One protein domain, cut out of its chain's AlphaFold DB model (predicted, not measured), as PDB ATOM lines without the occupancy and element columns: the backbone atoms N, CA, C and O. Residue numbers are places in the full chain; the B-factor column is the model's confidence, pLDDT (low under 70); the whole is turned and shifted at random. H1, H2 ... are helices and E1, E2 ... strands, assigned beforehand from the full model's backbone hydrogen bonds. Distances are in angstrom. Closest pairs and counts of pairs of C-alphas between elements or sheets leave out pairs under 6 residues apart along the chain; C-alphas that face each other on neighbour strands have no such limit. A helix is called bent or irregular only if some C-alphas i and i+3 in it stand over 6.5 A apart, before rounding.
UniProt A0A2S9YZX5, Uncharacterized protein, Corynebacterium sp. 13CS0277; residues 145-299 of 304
ATOM      1  N   CYS A 145      29.208 -26.142 -29.605       94.19
ATOM      2  CA  CYS A 145      30.576 -25.649 -29.531       94.19
ATOM      3  C   CYS A 145      31.295 -26.296 -28.334       94.19
ATOM      4  O   CYS A 145      31.383 -25.684 -27.269       94.19
ATOM      5  N   PRO A 146      31.795 -27.543 -28.469       92.00
ATOM      6  CA  PRO A 146      32.328 -28.278 -27.332       92.00
ATOM      7  C   PRO A 146      33.572 -27.611 -26.750       92.00
ATOM      8  O   PRO A 146      34.535 -27.341 -27.477       92.00
ATOM      9  N   SER A 147      33.579 -27.429 -25.435       90.12
ATOM     10  CA  SER A 147      34.735 -26.989 -24.653       90.12
ATOM     11  C   SER A 147      35.839 -28.045 -24.661       90.12
ATOM     12  O   SER A 147      37.000 -27.724 -24.915       90.12
ATOM     13  N   TYR A 148      35.482 -29.327 -24.515       88.69
ATOM     14  CA  TYR A 148      36.419 -30.442 -24.647       88.69
ATOM     15  C   TYR A 148      36.066 -31.402 -25.786       88.69
ATOM     16  O   TYR A 148      35.452 -32.456 -25.626       88.69
ATOM     17  N   ARG A 149      36.575 -31.073 -26.971       87.25
ATOM     18  CA  ARG A 149      36.373 -31.819 -28.230       87.25
ATOM     19  C   ARG A 149      36.936 -33.239 -28.208       87.25
ATOM     20  O   ARG A 149      36.519 -34.070 -29.013       87.25
ATOM     21  N   GLY A 150      37.902 -33.509 -27.326       86.06
ATOM     22  CA  GLY A 150      38.532 -34.820 -27.189       86.06
ATOM     23  C   GLY A 150      37.508 -35.898 -26.855       86.06
ATOM     24  O   GLY A 150      37.437 -36.895 -27.566       86.06
ATOM     25  N   SER A 151      36.645 -35.661 -25.859       86.69
ATOM     26  CA  SER A 151      35.598 -36.615 -25.452       86.69
ATOM     27  C   SER A 151      34.557 -36.876 -26.549       86.69
ATOM     28  O   SER A 151      34.093 -38.004 -26.712       86.69
ATOM     29  N   TRP A 152      34.255 -35.867 -27.370       89.81
ATOM     30  CA  TRP A 152      33.311 -35.951 -28.489       89.81
ATOM     31  C   TRP A 152      33.861 -36.744 -29.680       89.81
ATOM     32  O   TRP A 152      33.113 -37.419 -30.385       89.81
ATOM     33  N   LYS A 153      35.181 -36.692 -29.899       88.19
ATOM     34  CA  LYS A 153      35.866 -37.457 -30.954       88.19
ATOM     35  C   LYS A 153      36.325 -38.845 -30.482       88.19
ATOM     36  O   LYS A 153      36.666 -39.690 -31.310       88.19
ATOM     37  N   ASN A 154      36.355 -39.093 -29.173       84.94
ATOM     38  CA  ASN A 154      36.864 -40.330 -28.591       84.94
ATOM     39  C   ASN A 154      35.923 -41.512 -28.891       84.94
ATOM     40  O   ASN A 154      34.719 -41.418 -28.682       84.94
ATOM     41  N   ARG A 155      36.472 -42.624 -29.390       81.88
ATOM     42  CA  ARG A 155      35.735 -43.865 -29.700       81.88
ATOM     43  C   ARG A 155      36.106 -45.038 -28.793       81.88
ATOM     44  O   ARG A 155      35.757 -46.175 -29.083       81.88
ATOM     45  N   SER A 156      36.849 -44.776 -27.720       83.50
ATOM     46  CA  SER A 156      37.125 -45.786 -26.700       83.50
ATOM     47  C   SER A 156      35.831 -46.230 -26.023       83.50
ATOM     48  O   SER A 156      34.834 -45.506 -26.023       83.50
ATOM     49  N   GLU A 157      35.869 -47.407 -25.399       79.62
ATOM     50  CA  GLU A 157      34.713 -48.004 -24.726       79.62
ATOM     51  C   GLU A 157      34.054 -47.051 -23.721       79.62
ATOM     52  O   GLU A 157      32.842 -47.112 -23.517       79.62
ATOM     53  N   LEU A 158      34.827 -46.142 -23.113       80.38
ATOM     54  CA  LEU A 158      34.324 -45.138 -22.176       80.38
ATOM     55  C   LEU A 158      33.327 -44.165 -22.821       80.38
ATOM     56  O   LEU A 158      32.371 -43.793 -22.155       80.38
ATOM     57  N   TYR A 159      33.490 -43.813 -24.101       82.50
ATOM     58  CA  TYR A 159      32.662 -42.822 -24.808       82.50
ATOM     59  C   TYR A 159      31.795 -43.441 -25.912       82.50
ATOM     60  O   TYR A 159      31.399 -42.757 -26.854       82.50
ATOM     61  N   GLN A 160      31.489 -44.735 -25.817       84.75
ATOM     62  CA  GLN A 160      30.573 -45.394 -26.748       84.75
ATOM     63  C   GLN A 160      29.106 -45.130 -26.387       84.75
ATOM     64  O   GLN A 160      28.763 -44.936 -25.218       84.75
ATOM     65  N   TRP A 161      28.229 -45.189 -27.390       88.31
ATOM     66  CA  TRP A 161      26.787 -45.229 -27.169       88.31
ATOM     67  C   TRP A 161      26.409 -46.484 -26.387       88.31
ATOM     68  O   TRP A 161      26.774 -47.602 -26.752       88.31
ATOM     69  N   ARG A 162      25.669 -46.301 -25.298       88.56
ATOM     70  CA  ARG A 162      25.177 -47.387 -24.450       88.56
ATOM     71  C   ARG A 162      23.678 -47.242 -24.265       88.56
ATOM     72  O   ARG A 162      23.134 -46.140 -24.277       88.56
ATOM     73  N   ARG A 163      23.008 -48.377 -24.096       88.44
ATOM     74  CA  ARG A 163      21.585 -48.418 -23.765       88.44
ATOM     75  C   ARG A 163      21.419 -48.176 -22.268       88.44
ATOM     76  O   ARG A 163      21.978 -48.911 -21.461       88.44
ATOM     77  N   PHE A 164      20.639 -47.163 -21.919       84.75
ATOM     78  CA  PHE A 164      20.273 -46.809 -20.555       84.75
ATOM     79  C   PHE A 164      18.790 -47.093 -20.339       84.75
ATOM     80  O   PHE A 164      17.925 -46.587 -21.057       84.75
ATOM     81  N   GLU A 165      18.502 -47.925 -19.344       85.25
ATOM     82  CA  GLU A 165      17.137 -48.337 -19.005       85.25
ATOM     83  C   GLU A 165      16.562 -47.552 -17.827       85.25
ATOM     84  O   GLU A 165      15.347 -47.511 -17.661       85.25
ATOM     85  N   TYR A 166      17.424 -46.911 -17.038       81.25
ATOM     86  CA  TYR A 166      17.072 -46.249 -15.789       81.25
ATOM     87  C   TYR A 166      17.176 -44.735 -15.905       81.25
ATOM     88  O   TYR A 166      18.132 -44.217 -16.483       81.25
ATOM     89  N   ASP A 167      16.199 -44.048 -15.323       76.75
ATOM     90  CA  ASP A 167      16.149 -42.598 -15.239       76.75
ATOM     91  C   ASP A 167      16.776 -42.133 -13.924       76.75
ATOM     92  O   ASP A 167      16.159 -42.180 -12.863       76.75
ATOM     93  N   TRP A 168      18.031 -41.697 -14.002       67.38
ATOM     94  CA  TRP A 168      18.782 -41.202 -12.845       67.38
ATOM     95  C   TRP A 168      18.394 -39.765 -12.467       67.38
ATOM     96  O   TRP A 168      18.832 -39.270 -11.436       67.38
ATOM     97  N   SER A 169      17.594 -39.081 -13.299       67.75
ATOM     98  CA  SER A 169      17.094 -37.730 -13.010       67.75
ATOM     99  C   SER A 169      15.798 -37.734 -12.200       67.75
ATOM    100  O   SER A 169      15.468 -36.731 -11.573       67.75
ATOM    101  N   ALA A 170      15.074 -38.858 -12.200       61.94
ATOM    102  CA  ALA A 170      13.815 -39.010 -11.477       61.94
ATOM    103  C   ALA A 170      14.000 -39.515 -10.033       61.94
ATOM    104  O   ALA A 170      13.158 -39.242  -9.181       61.94
ATOM    105  N   ASP A 171      15.087 -40.238  -9.758       59.47
ATOM    106  CA  ASP A 171      15.411 -40.790  -8.442       59.47
ATOM    107  C   ASP A 171      16.928 -41.028  -8.333       59.47
ATOM    108  O   ASP A 171      17.517 -41.689  -9.194       59.47
ATOM    109  N   GLU A 172      17.554 -40.529  -7.263       59.88
ATOM    110  CA  GLU A 172      18.988 -40.705  -6.970       59.88
ATOM    111  C   GLU A 172      19.380 -42.186  -6.813       59.88
ATOM    112  O   GLU A 172      20.546 -42.548  -6.980       59.88
ATOM    113  N   HIS A 173      18.410 -43.066  -6.542       64.69
ATOM    114  CA  HIS A 173      18.609 -44.514  -6.462       64.69
ATOM    115  C   HIS A 173      18.349 -45.256  -7.780       64.69
ATOM    116  O   HIS A 173      18.434 -46.487  -7.810       64.69
ATOM    117  N   ALA A 174      18.054 -44.534  -8.868       64.00
ATOM    118  CA  ALA A 174      17.824 -45.089 -10.200       64.00
ATOM    119  C   ALA A 174      16.783 -46.226 -10.218       64.00
ATOM    120  O   ALA A 174      16.911 -47.181 -10.985       64.00
ATOM    121  N   THR A 175      15.752 -46.163  -9.367       66.75
ATOM    122  CA  THR A 175      14.738 -47.230  -9.301       66.75
ATOM    123  C   THR A 175      13.713 -47.127 -10.428       66.75
ATOM    124  O   THR A 175      13.118 -48.129 -10.838       66.75
ATOM    125  N   GLN A 176      13.542 -45.928 -10.987       73.88
ATOM    126  CA  GLN A 176      12.610 -45.664 -12.067       73.88
ATOM    127  C   GLN A 176      13.237 -45.975 -13.430       73.88
ATOM    128  O   GLN A 176      14.327 -45.515 -13.768       73.88
ATOM    129  N   ARG A 177      12.530 -46.768 -14.238       80.44
ATOM    130  CA  ARG A 177      12.933 -47.087 -15.613       80.44
ATOM    131  C   ARG A 177      12.306 -46.126 -16.610       80.44
ATOM    132  O   ARG A 177      11.155 -45.714 -16.452       80.44
ATOM    133  N   PHE A 178      13.027 -45.833 -17.687       79.62
ATOM    134  CA  PHE A 178      12.422 -45.186 -18.842       79.62
ATOM    135  C   PHE A 178      11.341 -46.096 -19.436       79.62
ATOM    136  O   PHE A 178      11.552 -47.298 -19.594       79.62
ATOM    137  N   LYS A 179      10.210 -45.511 -19.852       84.00
ATOM    138  CA  LYS A 179       9.184 -46.228 -20.639       84.00
ATOM    139  C   LYS A 179       9.778 -46.878 -21.896       84.00
ATOM    140  O   LYS A 179       9.364 -47.960 -22.296       84.00
ATOM    141  N   THR A 180      10.778 -46.226 -22.485       84.12
ATOM    142  CA  THR A 180      11.557 -46.722 -23.618       84.12
ATOM    143  C   THR A 180      13.032 -46.465 -23.325       84.12
ATOM    144  O   THR A 180      13.393 -45.306 -23.100       84.12
ATOM    145  N   PRO A 181      13.892 -47.501 -23.303       85.94
ATOM    146  CA  PRO A 181      15.310 -47.309 -23.039       85.94
ATOM    147  C   PRO A 181      15.953 -46.364 -24.047       85.94
ATOM    148  O   PRO A 181      15.644 -46.401 -25.239       85.94
ATOM    149  N   ARG A 182      16.865 -45.529 -23.557       87.31
ATOM    150  CA  ARG A 182      17.511 -44.479 -24.344       87.31
ATOM    151  C   ARG A 182      18.924 -44.898 -24.713       87.31
ATOM    152  O   ARG A 182      19.589 -45.588 -23.946       87.31
ATOM    153  N   LEU A 183      19.395 -44.473 -25.877       88.69
ATOM    154  CA  LEU A 183      20.817 -44.521 -26.193       88.69
ATOM    155  C   LEU A 183      21.445 -43.231 -25.680       88.69
ATOM    156  O   LEU A 183      20.975 -42.145 -26.008       88.69
ATOM    157  N   MET A 184      22.470 -43.354 -24.846       87.75
ATOM    158  CA  MET A 184      23.222 -42.211 -24.339       87.75
ATOM    159  C   MET A 184      24.714 -42.484 -24.448       87.75
ATOM    160  O   MET A 184      25.166 -43.631 -24.418       87.75
ATOM    161  N   ARG A 185      25.479 -41.405 -24.550       87.06
ATOM    162  CA  ARG A 185      26.933 -41.408 -24.595       87.06
ATOM    163  C   ARG A 185      27.435 -40.362 -23.598       87.06
ATOM    164  O   ARG A 185      26.899 -39.254 -23.600       87.06
ATOM    165  N   PRO A 186      28.443 -40.671 -22.768       87.06
ATOM    166  CA  PRO A 186      29.038 -39.660 -21.908       87.06
ATOM    167  C   PRO A 186      29.838 -38.664 -22.752       87.06
ATOM    168  O   PRO A 186      30.538 -39.045 -23.690       87.06
ATOM    169  N   LEU A 187      29.729 -37.389 -22.400       88.31
ATOM    170  CA  LEU A 187      30.496 -36.294 -22.978       88.31
ATOM    171  C   LEU A 187      31.033 -35.454 -21.826       88.31
ATOM    172  O   LEU A 187      30.345 -35.239 -20.830       88.31
ATOM    173  N   GLU A 188      32.272 -35.010 -21.955       86.94
ATOM    174  CA  GLU A 188      32.901 -34.176 -20.939       86.94
ATOM    175  C   GLU A 188      32.737 -32.709 -21.301       86.94
ATOM    176  O   GLU A 188      33.030 -32.300 -22.428       86.94
ATOM    177  N   LEU A 189      32.300 -31.943 -20.306       87.12
ATOM    178  CA  LEU A 189      32.158 -30.498 -20.360       87.12
ATOM    179  C   LEU A 189      33.199 -29.890 -19.422       87.12
ATOM    180  O   LEU A 189      33.393 -30.367 -18.298       87.12
ATOM    181  N   ALA A 190      33.890 -28.853 -19.877       81.69
ATOM    182  CA  ALA A 190      34.888 -28.178 -19.070       81.69
ATOM    183  C   ALA A 190      34.225 -27.447 -17.892       81.69
ATOM    184  O   ALA A 190      33.400 -26.556 -18.072       81.69
ATOM    185  N   THR A 191      34.628 -27.783 -16.667       74.19
ATOM    186  CA  THR A 191      34.175 -27.096 -15.440       74.19
ATOM    187  C   THR A 191      35.070 -25.919 -15.049       74.19
ATOM    188  O   THR A 191      34.708 -25.116 -14.191       74.19
ATOM    189  N   ARG A 192      36.247 -25.803 -15.674       69.50
ATOM    190  CA  ARG A 192      37.198 -24.699 -15.510       69.50
ATOM    191  C   ARG A 192      37.655 -24.211 -16.877       69.50
ATOM    192  O   ARG A 192      37.943 -25.016 -17.754       69.50
ATOM    193  N   THR A 193      37.739 -22.895 -17.034       61.31
ATOM    194  CA  THR A 193      38.106 -22.236 -18.296       61.31
ATOM    195  C   THR A 193      39.596 -22.398 -18.631       61.31
ATOM    196  O   THR A 193      39.957 -22.562 -19.798       61.31
ATOM    197  N   ASP A 194      40.456 -22.398 -17.607       58.44
ATOM    198  CA  ASP A 194      41.914 -22.465 -17.746       58.44
ATOM    199  C   ASP A 194      42.357 -23.858 -18.224       58.44
ATOM    200  O   ASP A 194      42.461 -24.805 -17.447       58.44
ATOM    201  N   GLY A 195      42.580 -23.982 -19.535       67.75
ATOM    202  CA  GLY A 195      43.005 -25.216 -20.210       67.75
ATOM    203  C   GLY A 195      42.252 -25.514 -21.509       67.75
ATOM    204  O   GLY A 195      42.772 -26.230 -22.360       67.75
ATOM    205  N   PHE A 196      41.067 -24.922 -21.692       78.38
ATOM    206  CA  PHE A 196      40.218 -25.118 -22.879       78.38
ATOM    207  C   PHE A 196      40.026 -23.836 -23.703       78.38
ATOM    208  O   PHE A 196      39.324 -23.835 -24.713       78.38
ATOM    209  N   ALA A 197      40.665 -22.739 -23.287       87.12
ATOM    210  CA  ALA A 197      40.700 -21.503 -24.050       87.12
ATOM    211  C   ALA A 197      41.627 -21.633 -25.269       87.12
ATOM    212  O   ALA A 197      42.755 -22.119 -25.189       87.12
ATOM    213  N   HIS A 198      41.149 -21.144 -26.404       90.75
ATOM    214  CA  HIS A 198      41.890 -21.034 -27.645       90.75
ATOM    215  C   HIS A 198      42.377 -19.598 -27.811       90.75
ATOM    216  O   HIS A 198      41.581 -18.664 -27.729       90.75
ATOM    217  N   GLN A 199      43.668 -19.425 -28.078       93.50
ATOM    218  CA  GLN A 199      44.279 -18.119 -28.291       93.50
ATOM    219  C   GLN A 199      44.977 -18.069 -29.647       93.50
ATOM    220  O   GLN A 199      45.690 -19.002 -30.023       93.50
ATOM    221  N   GLY A 200      44.805 -16.957 -30.355       95.25
ATOM    222  CA  GLY A 200      45.467 -16.711 -31.628       95.25
ATOM    223  C   GLY A 200      44.777 -15.619 -32.429       95.25
ATOM    224  O   GLY A 200      43.889 -14.927 -31.929       95.25
ATOM    225  N   ARG A 201      45.180 -15.485 -33.692       96.94
ATOM    226  CA  ARG A 201      44.535 -14.591 -34.655       96.94
ATOM    227  C   ARG A 201      43.083 -15.007 -34.879       96.94
ATOM    228  O   ARG A 201      42.796 -16.207 -34.934       96.94
ATOM    229  N   ALA A 202      42.178 -14.037 -34.952       96.06
ATOM    230  CA  ALA A 202      40.744 -14.283 -34.939       96.06
ATOM    231  C   ALA A 202      40.274 -15.185 -36.081       96.06
ATOM    232  O   ALA A 202      39.600 -16.176 -35.810       96.06
ATOM    233  N   LEU A 203      40.666 -14.899 -37.326       95.88
ATOM    234  CA  LEU A 203      40.233 -15.671 -38.494       95.88
ATOM    235  C   LEU A 203      40.636 -17.148 -38.364       95.88
ATOM    236  O   LEU A 203      39.779 -18.033 -38.406       95.88
ATOM    237  N   THR A 204      41.922 -17.416 -38.119       96.31
ATOM    238  CA  THR A 204      42.448 -18.784 -37.972       96.31
ATOM    239  C   THR A 204      41.854 -19.500 -36.761       96.31
ATOM    240  O   THR A 204      41.516 -20.684 -36.829       96.31
ATOM    241  N   THR A 205      41.713 -18.797 -35.636       96.56
ATOM    242  CA  THR A 205      41.232 -19.392 -34.383       96.56
ATOM    243  C   THR A 205      39.752 -19.751 -34.479       96.56
ATOM    244  O   THR A 205      39.384 -20.881 -34.165       96.56
ATOM    245  N   LEU A 206      38.907 -18.835 -34.964       96.81
ATOM    246  CA  LEU A 206      37.472 -19.072 -35.136       96.81
ATOM    247  C   LEU A 206      37.205 -20.159 -36.178       96.81
ATOM    248  O   LEU A 206      36.392 -21.047 -35.926       96.81
ATOM    249  N   HIS A 207      37.935 -20.153 -37.300       96.81
ATOM    250  CA  HIS A 207      37.853 -21.217 -38.306       96.81
ATOM    251  C   HIS A 207      38.185 -22.590 -37.723       96.81
ATOM    252  O   HIS A 207      37.421 -23.540 -37.898       96.81
ATOM    253  N   LYS A 208      39.286 -22.687 -36.968       95.69
ATOM    254  CA  LYS A 208      39.695 -23.937 -36.324       95.69
ATOM    255  C   LYS A 208      38.629 -24.446 -35.355       95.69
ATOM    256  O   LYS A 208      38.255 -25.614 -35.428       95.69
ATOM    257  N   ILE A 209      38.124 -23.577 -34.477       95.69
ATOM    258  CA  ILE A 209      37.067 -23.910 -33.510       95.69
ATOM    259  C   ILE A 209      35.811 -24.399 -34.242       95.69
ATOM    260  O   ILE A 209      35.285 -25.458 -33.897       95.69
ATOM    261  N   LEU A 210      35.364 -23.672 -35.269       96.50
ATOM    262  CA  LEU A 210      34.207 -24.023 -36.092       96.50
ATOM    263  C   LEU A 210      34.379 -25.407 -36.738       96.50
ATOM    264  O   LEU A 210      33.561 -26.304 -36.517       96.50
ATOM    265  N   ARG A 211      35.474 -25.607 -37.482       95.81
ATOM    266  CA  ARG A 211      35.790 -26.867 -38.172       95.81
ATOM    267  C   ARG A 211      35.853 -28.037 -37.202       95.81
ATOM    268  O   ARG A 211      35.268 -29.092 -37.453       95.81
ATOM    269  N   ASP A 212      36.545 -27.856 -36.081       95.06
ATOM    270  CA  ASP A 212      36.684 -28.904 -35.084       95.06
ATOM    271  C   ASP A 212      35.372 -29.203 -34.353       95.06
ATOM    272  O   ASP A 212      35.195 -30.342 -33.921       95.06
ATOM    273  N   SER A 213      34.467 -28.225 -34.197       95.31
ATOM    274  CA  SER A 213      33.170 -28.398 -33.515       95.31
ATOM    275  C   SER A 213      32.244 -29.219 -34.380       95.31
ATOM    276  O   SER A 213      31.724 -30.235 -33.930       95.31
ATOM    277  N   VAL A 214      32.112 -28.820 -35.645       95.75
ATOM    278  CA  VAL A 214      31.296 -29.527 -36.631       95.75
ATOM    279  C   VAL A 214      31.793 -30.967 -36.785       95.75
ATOM    280  O   VAL A 214      31.012 -31.914 -36.689       95.75
ATOM    281  N   ALA A 215      33.110 -31.168 -36.915       94.25
ATOM    282  CA  ALA A 215      33.687 -32.507 -36.993       94.25
ATOM    283  C   ALA A 215      33.455 -33.337 -35.717       94.25
ATOM    284  O   ALA A 215      33.153 -34.525 -35.812       94.25
ATOM    285  N   ALA A 216      33.598 -32.734 -34.532       93.44
ATOM    286  CA  ALA A 216      33.351 -33.408 -33.258       93.44
ATOM    287  C   ALA A 216      31.883 -33.828 -33.106       93.44
ATOM    288  O   ALA A 216      31.627 -34.962 -32.712       93.44
ATOM    289  N   ALA A 217      30.938 -32.961 -33.476       93.19
ATOM    290  CA  ALA A 217      29.512 -33.265 -33.446       93.19
ATOM    291  C   ALA A 217      29.187 -34.485 -34.321       93.19
ATOM    292  O   ALA A 217      28.545 -35.418 -33.850       93.19
ATOM    293  N   TYR A 218      29.714 -34.547 -35.548       94.00
ATOM    294  CA  TYR A 218      29.483 -35.697 -36.429       94.00
ATOM    295  C   TYR A 218      30.065 -37.005 -35.913       94.00
ATOM    296  O   TYR A 218      29.436 -38.048 -36.072       94.00
ATOM    297  N   VAL A 219      31.244 -36.969 -35.290       91.69
ATOM    298  CA  VAL A 219      31.811 -38.165 -34.653       91.69
ATOM    299  C   VAL A 219      30.994 -38.569 -33.427       91.69
ATOM    300  O   VAL A 219      30.846 -39.762 -33.170       91.69
ATOM    301  N   ALA A 220      30.436 -37.607 -32.690       89.44
ATOM    302  CA  ALA A 220      29.631 -37.887 -31.509       89.44
ATOM    303  C   ALA A 220      28.359 -38.680 -31.843       89.44
ATOM    304  O   ALA A 220      28.024 -39.608 -31.109       89.44
ATOM    305  N   VAL A 221      27.703 -38.356 -32.963       89.19
ATOM    306  CA  VAL A 221      26.453 -38.994 -33.424       89.19
ATOM    307  C   VAL A 221      26.645 -40.005 -34.564       89.19
ATOM    308  O   VAL A 221      25.675 -40.412 -35.193       89.19
ATOM    309  N   ASP A 222      27.891 -40.393 -34.848       88.81
ATOM    310  CA  ASP A 222      28.258 -41.374 -35.879       88.81
ATOM    311  C   ASP A 222      27.692 -41.087 -37.287       88.81
ATOM    312  O   ASP A 222      27.362 -41.992 -38.055       88.81
ATOM    313  N   ILE A 223      27.650 -39.806 -37.672       89.94
ATOM    314  CA  ILE A 223      27.298 -39.403 -39.038       89.94
ATOM    315  C   ILE A 223      28.491 -39.642 -39.972       89.94
ATOM    316  O   ILE A 223      29.585 -39.084 -39.800       89.94
ATOM    317  N   ALA A 224      28.255 -40.467 -40.993       88.62
ATOM    318  CA  ALA A 224      29.231 -40.785 -42.023       88.62
ATOM    319  C   ALA A 224      29.643 -39.529 -42.827       88.62
ATOM    320  O   ALA A 224      28.811 -38.641 -43.029       88.62
ATOM    321  N   PRO A 225      30.914 -39.410 -43.269       87.06
ATOM    322  CA  PRO A 225      31.412 -38.216 -43.958       87.06
ATOM    323  C   PRO A 225      30.607 -37.769 -45.183       87.06
ATOM    324  O   PRO A 225      30.470 -36.570 -45.398       87.06
ATOM    325  N   ASP A 226      30.070 -38.716 -45.945       84.38
ATOM    326  CA  ASP A 226      29.254 -38.532 -47.150       84.38
ATOM    327  C   ASP A 226      27.820 -38.057 -46.864       84.38
ATOM    328  O   ASP A 226      27.134 -37.607 -47.772       84.38
ATOM    329  N   ARG A 227      27.375 -38.122 -45.603       85.56
ATOM    330  CA  ARG A 227      26.023 -37.731 -45.163       85.56
ATOM    331  C   ARG A 227      26.009 -36.485 -44.278       85.56
ATOM    332  O   ARG A 227      25.024 -36.222 -43.590       85.56
ATOM    333  N   ARG A 228      27.118 -35.749 -44.209       90.25
ATOM    334  CA  ARG A 228      27.235 -34.566 -43.346       90.25
ATOM    335  C   ARG A 228      26.439 -33.406 -43.947       90.25
ATOM    336  O   ARG A 228      26.789 -32.973 -45.034       90.25
ATOM    337  N   PRO A 229      25.422 -32.852 -43.262       87.06
ATOM    338  CA  PRO A 229      24.586 -31.780 -43.814       87.06
ATOM    339  C   PRO A 229      25.286 -30.418 -43.918       87.06
ATOM    340  O   PRO A 229      24.826 -29.551 -44.653       87.06
ATOM    341  N   LEU A 230      26.398 -30.215 -43.209       93.69
ATOM    342  CA  LEU A 230      27.144 -28.964 -43.151       93.69
ATOM    343  C   LEU A 230      28.641 -29.254 -43.265       93.69
ATOM    344  O   LEU A 230      29.191 -30.041 -42.493       93.69
ATOM    345  N   LEU A 231      29.320 -28.591 -44.194       95.25
ATOM    346  CA  LEU A 231      30.773 -28.666 -44.322       95.25
ATOM    347  C   LEU A 231      31.397 -27.293 -44.090       95.25
ATOM    348  O   LEU A 231      30.783 -26.262 -44.347       95.25
ATOM    349  N   VAL A 232      32.629 -27.287 -43.590       96.38
ATOM    350  CA  VAL A 232      33.394 -26.060 -43.347       96.38
ATOM    351  C   VAL A 232      34.461 -25.951 -44.428       96.38
ATOM    352  O   VAL A 232      35.266 -26.870 -44.585       96.38
ATOM    353  N   GLU A 233      34.436 -24.853 -45.177       95.75
ATOM    354  CA  GLU A 233      35.408 -24.548 -46.227       95.75
ATOM    355  C   GLU A 233      36.789 -24.255 -45.622       95.75
ATOM    356  O   GLU A 233      36.878 -23.648 -44.555       95.75
ATOM    357  N   ASP A 234      37.875 -24.672 -46.280       95.00
ATOM    358  CA  ASP A 234      39.230 -24.315 -45.845       95.00
ATOM    359  C   ASP A 234      39.515 -22.816 -46.053       95.00
ATOM    360  O   ASP A 234      39.055 -22.196 -47.017       95.00
ATOM    361  N   LEU A 235      40.310 -22.234 -45.146       93.19
ATOM    362  CA  LEU A 235      40.785 -20.859 -45.296       93.19
ATOM    363  C   LEU A 235      41.621 -20.710 -46.566       93.19
ATOM    364  O   LEU A 235      42.360 -21.616 -46.956       93.19
ATOM    365  N   ASP A 236      41.533 -19.530 -47.173       88.62
ATOM    366  CA  ASP A 236      42.384 -19.182 -48.298       88.62
ATOM    367  C   ASP A 236      43.823 -18.933 -47.816       88.62
ATOM    368  O   ASP A 236      44.049 -17.984 -47.061       88.62
ATOM    369  N   PRO A 237      44.815 -19.739 -48.238       85.44
ATOM    370  CA  PRO A 237      46.199 -19.536 -47.823       85.44
ATOM    371  C   PRO A 237      46.804 -18.234 -48.369       85.44
ATOM    372  O   PRO A 237      47.836 -17.797 -47.861       85.44
ATOM    373  N   ALA A 238      46.202 -17.620 -49.396       85.12
ATOM    374  CA  ALA A 238      46.640 -16.336 -49.933       85.12
ATOM    375  C   ALA A 238      46.171 -15.144 -49.082       85.12
ATOM    376  O   ALA A 238      46.751 -14.060 -49.175       85.12
ATOM    377  N   VAL A 239      45.152 -15.329 -48.239       84.25
ATOM    378  CA  VAL A 239      44.644 -14.279 -47.353       84.25
ATOM    379  C   VAL A 239      45.458 -14.285 -46.062       84.25
ATOM    380  O   VAL A 239      45.342 -15.182 -45.228       84.25
ATOM    381  N   ALA A 240      46.299 -13.265 -45.881       86.81
ATOM    382  CA  ALA A 240      47.064 -13.100 -44.649       86.81
ATOM    383  C   ALA A 240      46.126 -12.854 -43.458       86.81
ATOM    384  O   ALA A 240      45.245 -11.999 -43.529       86.81
ATOM    385  N   ASP A 241      46.331 -13.565 -42.349       90.00
ATOM    386  CA  ASP A 241      45.552 -13.360 -41.128       90.00
ATOM    387  C   ASP A 241      46.127 -12.208 -40.281       90.00
ATOM    388  O   ASP A 241      46.960 -12.395 -39.390       90.00
ATOM    389  N   ASP A 242      45.682 -10.992 -40.590       92.19
ATOM    390  CA  ASP A 242      46.009  -9.744 -39.894       92.19
ATOM    391  C   ASP A 242      44.989  -9.360 -38.809       92.19
ATOM    392  O   ASP A 242      45.134  -8.319 -38.162       92.19
ATOM    393  N   THR A 243      44.000 -10.219 -38.548       94.31
ATOM    394  CA  THR A 243      42.945  -9.980 -37.556       94.31
ATOM    395  C   THR A 243      43.505  -9.863 -36.130       94.31
ATOM    396  O   THR A 243      44.613 -10.343 -35.849       94.31
ATOM    397  N   PRO A 244      42.794  -9.213 -35.188       96.00
ATOM    398  CA  PRO A 244      43.268  -9.104 -33.812       96.00
ATOM    399  C   PRO A 244      43.479 -10.481 -33.170       96.00
ATOM    400  O   PRO A 244      42.856 -11.477 -33.539       96.00
ATOM    401  N   ASN A 245      44.360 -10.531 -32.172       96.50
ATOM    402  CA  ASN A 245      44.455 -11.708 -31.319       96.50
ATOM    403  C   ASN A 245      43.237 -11.765 -30.398       96.50
ATOM    404  O   ASN A 245      42.926 -10.788 -29.718       96.50
ATOM    405  N   ILE A 246      42.592 -12.924 -30.349       96.19
ATOM    406  CA  ILE A 246      41.446 -13.197 -29.487       96.19
ATOM    407  C   ILE A 246      41.759 -14.354 -28.545       96.19
ATOM    408  O   ILE A 246      42.651 -15.169 -28.798       96.19
ATOM    409  N   ILE A 247      40.987 -14.429 -27.467       94.19
ATOM    410  CA  ILE A 247      40.925 -15.590 -26.584       94.19
ATOM    411  C   ILE A 247      39.469 -16.036 -26.551       94.19
ATOM    412  O   ILE A 247      38.587 -15.248 -26.216       94.19
ATOM    413  N   VAL A 248      39.217 -17.292 -26.912       92.62
ATOM    414  CA  VAL A 248      37.876 -17.881 -26.946       92.62
ATOM    415  C   VAL A 248      37.858 -19.125 -26.091       92.62
ATOM    416  O   VAL A 248      38.581 -20.077 -26.367       92.62
ATOM    417  N   ALA A 249      37.000 -19.138 -25.079       91.31
ATOM    418  CA  ALA A 249      36.706 -20.330 -24.306       91.31
ATOM    419  C   ALA A 249      35.279 -20.792 -24.635       91.31
ATOM    420  O   ALA A 249      34.331 -20.136 -24.197       91.31
ATOM    421  N   PRO A 250      35.111 -21.871 -25.423       91.31
ATOM    422  CA  PRO A 250      33.795 -22.446 -25.676       91.31
ATOM    423  C   PRO A 250      33.119 -22.856 -24.366       91.31
ATOM    424  O   PRO A 250      33.781 -23.346 -23.451       91.31
ATOM    425  N   ARG A 251      31.805 -22.653 -24.281       89.50
ATOM    426  CA  ARG A 251      30.985 -22.890 -23.081       89.50
ATOM    427  C   ARG A 251      29.947 -23.985 -23.311       89.50
ATOM    428  O   ARG A 251      28.925 -24.003 -22.630       89.50
ATOM    429  N   ASP A 252      30.183 -24.845 -24.301       90.25
ATOM    430  CA  ASP A 252      29.282 -25.932 -24.689       90.25
ATOM    431  C   ASP A 252      27.887 -25.455 -25.142       90.25
ATOM    432  O   ASP A 252      26.937 -26.238 -25.163       90.25
ATOM    433  N   LYS A 253      27.757 -24.178 -25.537       92.50
ATOM    434  CA  LYS A 253      26.542 -23.636 -26.167       92.50
ATOM    435  C   LYS A 253      26.542 -23.937 -27.666       92.50
ATOM    436  O   LYS A 253      27.357 -24.724 -28.150       92.50
ATOM    437  N   SER A 254      25.636 -23.320 -28.421       94.62
ATOM    438  CA  SER A 254      25.710 -23.381 -29.876       94.62
ATOM    439  C   SER A 254      26.960 -22.670 -30.408       94.62
ATOM    440  O   SER A 254      27.529 -21.783 -29.763       94.62
ATOM    441  N   LEU A 255      27.393 -23.048 -31.612       95.19
ATOM    442  CA  LEU A 255      28.467 -22.357 -32.324       95.19
ATOM    443  C   LEU A 255      28.155 -20.872 -32.517       95.19
ATOM    444  O   LEU A 255      29.052 -20.045 -32.370       95.19
ATOM    445  N   TRP A 256      26.899 -20.534 -32.809       93.88
ATOM    446  CA  TRP A 256      26.492 -19.140 -32.956       93.88
ATOM    447  C   TRP A 256      26.597 -18.362 -31.636       93.88
ATOM    448  O   TRP A 256      27.208 -17.294 -31.615       93.88
ATOM    449  N   ASP A 257      26.099 -18.916 -30.528       93.38
ATOM    450  CA  ASP A 257      26.081 -18.231 -29.226       93.38
ATOM    451  C   ASP A 257      27.475 -18.012 -28.629       93.38
ATOM    452  O   ASP A 257      27.705 -17.048 -27.894       93.38
ATOM    453  N   ASP A 258      28.408 -18.930 -28.888       93.31
ATOM    454  CA  ASP A 258      29.767 -18.822 -28.359       93.31
ATOM    455  C   ASP A 258      30.705 -18.024 -29.267       93.31
ATOM    456  O   ASP A 258      31.642 -17.404 -28.760       93.31
ATOM    457  N   LEU A 259      30.480 -18.020 -30.585       95.00
ATOM    458  CA  LEU A 259      31.423 -17.421 -31.536       95.00
ATOM    459  C   LEU A 259      30.909 -16.162 -32.227       95.00
ATOM    460  O   LEU A 259      31.733 -15.353 -32.641       95.00
ATOM    461  N   GLY A 260      29.595 -15.973 -32.368       92.25
ATOM    462  CA  GLY A 260      29.013 -14.911 -33.194       92.25
ATOM    463  C   GLY A 260      29.452 -13.508 -32.771       92.25
ATOM    464  O   GLY A 260      29.945 -12.733 -33.593       92.25
ATOM    465  N   ASP A 261      29.349 -13.197 -31.477       92.25
ATOM    466  CA  ASP A 261      29.735 -11.883 -30.949       92.25
ATOM    467  C   ASP A 261      31.250 -11.661 -30.978       92.25
ATOM    468  O   ASP A 261      31.707 -10.562 -31.291       92.25
ATOM    469  N   VAL A 262      32.036 -12.712 -30.722       94.56
ATOM    470  CA  VAL A 262      33.501 -12.647 -30.805       94.56
ATOM    471  C   VAL A 262      33.951 -12.404 -32.244       94.56
ATOM    472  O   VAL A 262      34.809 -11.557 -32.482       94.56
ATOM    473  N   ALA A 263      33.352 -13.108 -33.208       94.56
ATOM    474  CA  ALA A 263      33.627 -12.935 -34.628       94.56
ATOM    475  C   ALA A 263      33.306 -11.505 -35.073       94.56
ATOM    476  O   ALA A 263      34.172 -10.824 -35.625       94.56
ATOM    477  N   ARG A 264      32.112 -11.007 -34.724       92.50
ATOM    478  CA  ARG A 264      31.689  -9.638 -35.046       92.50
ATOM    479  C   ARG A 264      32.636  -8.594 -34.448       92.50
ATOM    480  O   ARG A 264      33.038  -7.673 -35.152       92.50
ATOM    481  N   ALA A 265      33.028  -8.751 -33.183       92.94
ATOM    482  CA  ALA A 265      33.961  -7.841 -32.516       92.94
ATOM    483  C   ALA A 265      35.374  -7.872 -33.128       92.94
ATOM    484  O   ALA A 265      36.074  -6.862 -33.113       92.94
ATOM    485  N   ALA A 266      35.787  -9.015 -33.679       94.44
ATOM    486  CA  ALA A 266      37.093  -9.200 -34.299       94.44
ATOM    487  C   ALA A 266      37.139  -8.861 -35.802       94.44
ATOM    488  O   ALA A 266      38.203  -8.989 -36.409       94.44
ATOM    489  N   GLY A 267      36.019  -8.443 -36.408       93.62
ATOM    490  CA  GLY A 267      35.935  -8.165 -37.847       93.62
ATOM    491  C   GLY A 267      35.974  -9.427 -38.716       93.62
ATOM    492  O   GLY A 267      36.543  -9.409 -39.807       93.62
ATOM    493  N   VAL A 268      35.409 -10.528 -38.217       94.56
ATOM    494  CA  VAL A 268      35.306 -11.820 -38.904       94.56
ATOM    495  C   VAL A 268      33.838 -12.166 -39.144       94.56
ATOM    496  O   VAL A 268      32.978 -11.941 -38.292       94.56
ATOM    497  N   GLU A 269      33.563 -12.763 -40.299       92.94
ATOM    498  CA  GLU A 269      32.247 -13.247 -40.693       92.94
ATOM    499  C   GLU A 269      32.158 -14.756 -40.776       92.94
ATOM    500  O   GLU A 269      33.084 -15.426 -41.227       92.94
ATOM    501  N   PHE A 270      30.973 -15.259 -40.443       93.69
ATOM    502  CA  PHE A 270      30.492 -16.571 -40.826       93.69
ATOM    503  C   PHE A 270      29.445 -16.404 -41.921       93.69
ATOM    504  O   PHE A 270      28.410 -15.767 -41.719       93.69
ATOM    505  N   LEU A 271      29.714 -17.000 -43.077       92.00
ATOM    506  CA  LEU A 271      28.773 -17.096 -44.182       92.00
ATOM    507  C   LEU A 271      28.347 -18.550 -44.325       92.00
ATOM    508  O   LEU A 271      29.202 -19.426 -44.425       92.00
ATOM    509  N   VAL A 272      27.042 -18.802 -44.378       93.31
ATOM    510  CA  VAL A 272      26.501 -20.116 -44.735       93.31
ATOM    511  C   VAL A 272      25.801 -19.994 -46.077       93.31
ATOM    512  O   VAL A 272      24.958 -19.117 -46.252       93.31
ATOM    513  N   ARG A 273      26.154 -20.862 -47.024       92.50
ATOM    514  CA  ARG A 273      25.569 -20.887 -48.371       92.50
ATOM    515  C   ARG A 273      25.189 -22.299 -48.789       92.50
ATOM    516  O   ARG A 273      25.875 -23.253 -48.427       92.50
ATOM    517  N   LEU A 274      24.131 -22.412 -49.588       94.25
ATOM    518  CA  LEU A 274      23.801 -23.641 -50.304       94.25
ATOM    519  C   LEU A 274      24.605 -23.693 -51.606       94.25
ATOM    520  O   LEU A 274      24.367 -22.909 -52.527       94.25
ATOM    521  N   TRP A 275      25.566 -24.610 -51.662       94.88
ATOM    522  CA  TRP A 275      26.356 -24.893 -52.854       94.88
ATOM    523  C   TRP A 275      25.614 -25.868 -53.766       94.88
ATOM    524  O   TRP A 275      25.072 -26.866 -53.286       94.88
ATOM    525  N   TRP A 276      25.645 -25.612 -55.073       94.56
ATOM    526  CA  TRP A 276      25.142 -26.519 -56.099       94.56
ATOM    527  C   TRP A 276      26.245 -26.995 -57.045       94.56
ATOM    528  O   TRP A 276      27.170 -26.241 -57.356       94.56
ATOM    529  N   PRO A 277      26.129 -28.226 -57.580       92.75
ATOM    530  CA  PRO A 277      27.008 -28.681 -58.644       92.75
ATOM    531  C   PRO A 277      27.029 -27.705 -59.825       92.75
ATOM    532  O   PRO A 277      25.999 -27.371 -60.406       92.75
ATOM    533  N   GLY A 278      28.232 -27.254 -60.185       87.12
ATOM    534  CA  GLY A 278      28.456 -26.242 -61.221       87.12
ATOM    535  C   GLY A 278      28.848 -24.868 -60.677       87.12
ATOM    536  O   GLY A 278      29.421 -24.084 -61.432       87.12
ATOM    537  N   ASP A 279      28.622 -24.600 -59.389       90.31
ATOM    538  CA  ASP A 279      29.197 -23.434 -58.721       90.31
ATOM    539  C   ASP A 279      30.716 -23.614 -58.525       90.31
ATOM    540  O   ASP A 279      31.265 -24.720 -58.630       90.31
ATOM    541  N   SER A 280      31.420 -22.528 -58.191       88.50
ATOM    542  CA  SER A 280      32.831 -22.591 -57.805       88.50
ATOM    543  C   SER A 280      33.026 -23.558 -56.635       88.50
ATOM    544  O   SER A 280      32.341 -23.462 -55.614       88.50
ATOM    545  N   ASN A 281      33.960 -24.500 -56.783       87.56
ATOM    546  CA  ASN A 281      34.230 -25.480 -55.736       87.56
ATOM    547  C   ASN A 281      34.747 -24.782 -54.469       87.56
ATOM    548  O   ASN A 281      35.730 -24.040 -54.558       87.56
ATOM    549  N   PRO A 282      34.153 -25.057 -53.294       90.94
ATOM    550  CA  PRO A 282      34.678 -24.562 -52.034       90.94
ATOM    551  C   PRO A 282      36.088 -25.108 -51.789       90.94
ATOM    552  O   PRO A 282      36.381 -26.276 -52.075       90.94
ATOM    553  N   ARG A 283      36.969 -24.276 -51.232       92.31
ATOM    554  CA  ARG A 283      38.350 -24.669 -50.931       92.31
ATOM    555  C   ARG A 283      38.404 -25.877 -49.996       92.31
ATOM    556  O   ARG A 283      37.693 -25.959 -48.996       92.31
ATOM    557  N   GLY A 284      39.284 -26.821 -50.330       88.62
ATOM    558  CA  GLY A 284      39.511 -28.030 -49.533       88.62
ATOM    559  C   GLY A 284      38.402 -29.082 -49.616       88.62
ATOM    560  O   GLY A 284      38.536 -30.147 -49.014       88.62
ATOM    561  N   LEU A 285      37.331 -28.829 -50.378       90.56
ATOM    562  CA  LEU A 285      36.184 -29.725 -50.496       90.56
ATOM    563  C   LEU A 285      36.033 -30.253 -51.927       90.56
ATOM    564  O   LEU A 285      36.371 -29.597 -52.912       90.56
ATOM    565  N   ARG A 286      35.527 -31.483 -52.041       87.31
ATOM    566  CA  ARG A 286      35.138 -32.107 -53.310       87.31
ATOM    567  C   ARG A 286      33.699 -32.558 -53.174       87.31
ATOM    568  O   ARG A 286      33.423 -33.464 -52.393       87.31
ATOM    569  N   LEU A 287      32.811 -31.903 -53.905       89.62
ATOM    570  CA  LEU A 287      31.373 -32.068 -53.764       89.62
ATOM    571  C   LEU A 287      30.788 -32.608 -55.067       89.62
ATOM    572  O   LEU A 287      31.240 -32.256 -56.156       89.62
ATOM    573  N   ALA A 288      29.800 -33.486 -54.937       86.44
ATOM    574  CA  ALA A 288      29.085 -34.090 -56.063       86.44
ATOM    575  C   ALA A 288      27.567 -33.868 -55.989       86.44
ATOM    576  O   ALA A 288      26.868 -34.084 -56.976       86.44
ATOM    577  N   ALA A 289      27.070 -33.423 -54.835       90.25
ATOM    578  CA  ALA A 289      25.669 -33.157 -54.549       90.25
ATOM    579  C   ALA A 289      25.547 -31.814 -53.808       90.25
ATOM    580  O   ALA A 289      26.560 -31.332 -53.284       90.25
ATOM    581  N   PRO A 290      24.353 -31.200 -53.782       93.19
ATOM    582  CA  PRO A 290      24.122 -29.974 -53.035       93.19
ATOM    583  C   PRO A 290      24.546 -30.088 -51.577       93.19
ATOM    584  O   PRO A 290      24.440 -31.148 -50.960       93.19
ATOM    585  N   GLN A 291      25.067 -28.993 -51.031       94.06
ATOM    586  CA  GLN A 291      25.653 -29.013 -49.699       94.06
ATOM    587  C   GLN A 291      25.627 -27.628 -49.062       94.06
ATOM    588  O   GLN A 291      25.980 -26.637 -49.700       94.06
ATOM    589  N   LEU A 292      25.286 -27.553 -47.773       95.00
ATOM    590  CA  LEU A 292      25.504 -26.333 -46.998       95.00
ATOM    591  C   LEU A 292      26.978 -26.197 -46.625       95.00
ATOM    592  O   LEU A 292      27.576 -27.104 -46.036       95.00
ATOM    593  N   ILE A 293      27.545 -25.041 -46.946       95.62
ATOM    594  CA  ILE A 293      28.950 -24.714 -46.726       95.62
ATOM    595  C   ILE A 293      29.043 -23.509 -45.806       95.62
ATOM    596  O   ILE A 293      28.447 -22.470 -46.090       95.62
ATOM    597  N   VAL A 294      29.827 -23.635 -44.737       95.62
ATOM    598  CA  VAL A 294      30.223 -22.512 -43.886       95.62
ATOM    599  C   VAL A 294      31.591 -22.015 -44.315       95.62
ATOM    600  O   VAL A 294      32.545 -22.790 -44.390       95.62
ATOM    601  N   THR A 295      31.693 -20.714 -44.541       94.06
ATOM    602  CA  THR A 295      32.947 -20.011 -44.819       94.06
ATOM    603  C   THR A 295      33.217 -19.020 -43.698       94.06
ATOM    604  O   THR A 295      32.285 -18.429 -43.151       94.06
ATOM    605  N   VAL A 296      34.493 -18.844 -43.357       94.25
ATOM    606  CA  VAL A 296      34.943 -17.831 -42.400       94.25
ATOM    607  C   VAL A 296      35.801 -16.815 -43.145       94.25
ATOM    608  O   VAL A 296      36.784 -17.216 -43.769       94.25
ATOM    609  N   THR A 297      35.438 -15.530 -43.113       92.56
ATOM    610  CA  THR A 297      36.108 -14.495 -43.924       92.56
ATOM    611  C   THR A 297      36.343 -13.176 -43.193       92.56
ATOM    612  O   THR A 297      35.758 -12.896 -42.144       92.56
ATOM    613  N   LYS A 298      37.235 -12.371 -43.787       90.31
ATOM    614  CA  LYS A 298      37.460 -10.942 -43.539       90.31
ATOM    615  C   LYS A 298      36.167 -10.133 -43.647       90.31
ATOM    616  O   LYS A 298      35.537 -10.173 -44.700       90.31
ATOM    617  N   THR A 299      35.815  -9.307 -42.665       83.81
ATOM    618  CA  THR A 299      34.817  -8.251 -42.870       83.81
ATOM    619  C   THR A 299      35.201  -7.345 -44.041       83.81
ATOM    620  O   THR A 299      36.163  -6.590 -43.960       83.81
TER     621      THR A 299
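AT A GLANCE: This is residues 145 to 299 of the 304 residues of an uncharacterized protein of Corynebacterium sp. 13CS0277 (UniProt A0A2S9YZX5). A long helix, H2, runs along a small sheet of three strands, E4, E7 and E6; the shorter helix H3 is side by side with H2, and the strand pair E3 and E5 sits near the beginning of H2. Past H1, near the other end of H2, the hairpin E1 and E2 sticks out from this body as an arm. The printed part has 155 residues with three named helices and seven named strands, in the order H1 E1 E2 E3 H2 E4 E5 H3 E6 E7; the sheet E4 E7 E6 is mixed. The class is mixed, helices and strands, with under half of the residues in named elements. The whole is loose, with a radius of gyration of the C-alphas of 18.6 A and spans of 59 by 40 by 24 A.

HOW THE PARTS SIT: In the largest sheet E7, residues 291 to 298, is the inner strand between the edge strands E4, residues 230 to 232, and E6, residues 268 to 275. E4 and E7 are parallel at 33 degrees, with N 294 and O 231 within hydrogen-bond range at 2.8 A. E6 and E7 form an antiparallel hairpin at 155 degrees, with N 295 and O 271 at 2.8 A. H2, residues 202 to 220, is on this sheet at a height of 9.4 A, over E4 and E7, and runs along the strands, at 5 degrees to E7 on the local plane; its closest C-alphas to E7 are those of His 207 and Val 296, 6.1 A apart. H3, residues 255 to 265, is on the sheet too, over none of its strands. H2 and H3 on one face make two layers, helices over a sheet. They touch, closest at the C-alphas of Leu 210 and Leu 255, 7.1 A apart, with a shallow tilt of 5 degrees, opposite ways. H3 is irregular: C-alphas 258 and 261 are 7.4 A apart. E3, residues 198 to 201, and E5, residues 245 to 248, are antiparallel at 155 degrees, with N 198 and O 248 at 2.8 A; the closest C-alphas of H2 and E5 are those of Ala 202 and Ile 246, 5.6 A apart. H1, residues 149 to 153, touches residues 212 to 220 of H2 alone, closest at the C-alphas of Trp 152 and Ala 220, 5.1 A apart. E1, residues 162 to 166, and E2, residues 177 to 184, form an antiparallel hairpin at 156 degrees, with N 164 and O 182 at 2.8 A; both are apart from H2, and E2 bends by 97 degrees at residue 180. Each O i to N i+4 pair is within hydrogen-bond range in H1 and H2, and 5 of 7 are in H3.

IN THESE COORDINATES: H1 begins at C-alpha 149, (36.373, -31.819, -28.230). H2 begins at C-alpha 202, (40.744, -14.283, -34.939), and is 26.3 A long from first to last C-alpha. By the same measure E7 is 22.4 A, E6 21.1 A, H3 15.5 A, E2 14.3 A and E1 11.9 A long. E7 ends at C-alpha 298, (37.460, -10.942, -43.539).

THE WHOLE: The C-alphas farthest apart, those of Thr 175 and Ala 238, are 60.2 A apart. The printed part has no cut. The links E2 to E3, E4 to E5 and E6 to E7 are long. The mean pLDDT of the printed part is 88.2; residues 168 to 175 and 192 to 195 are under 70.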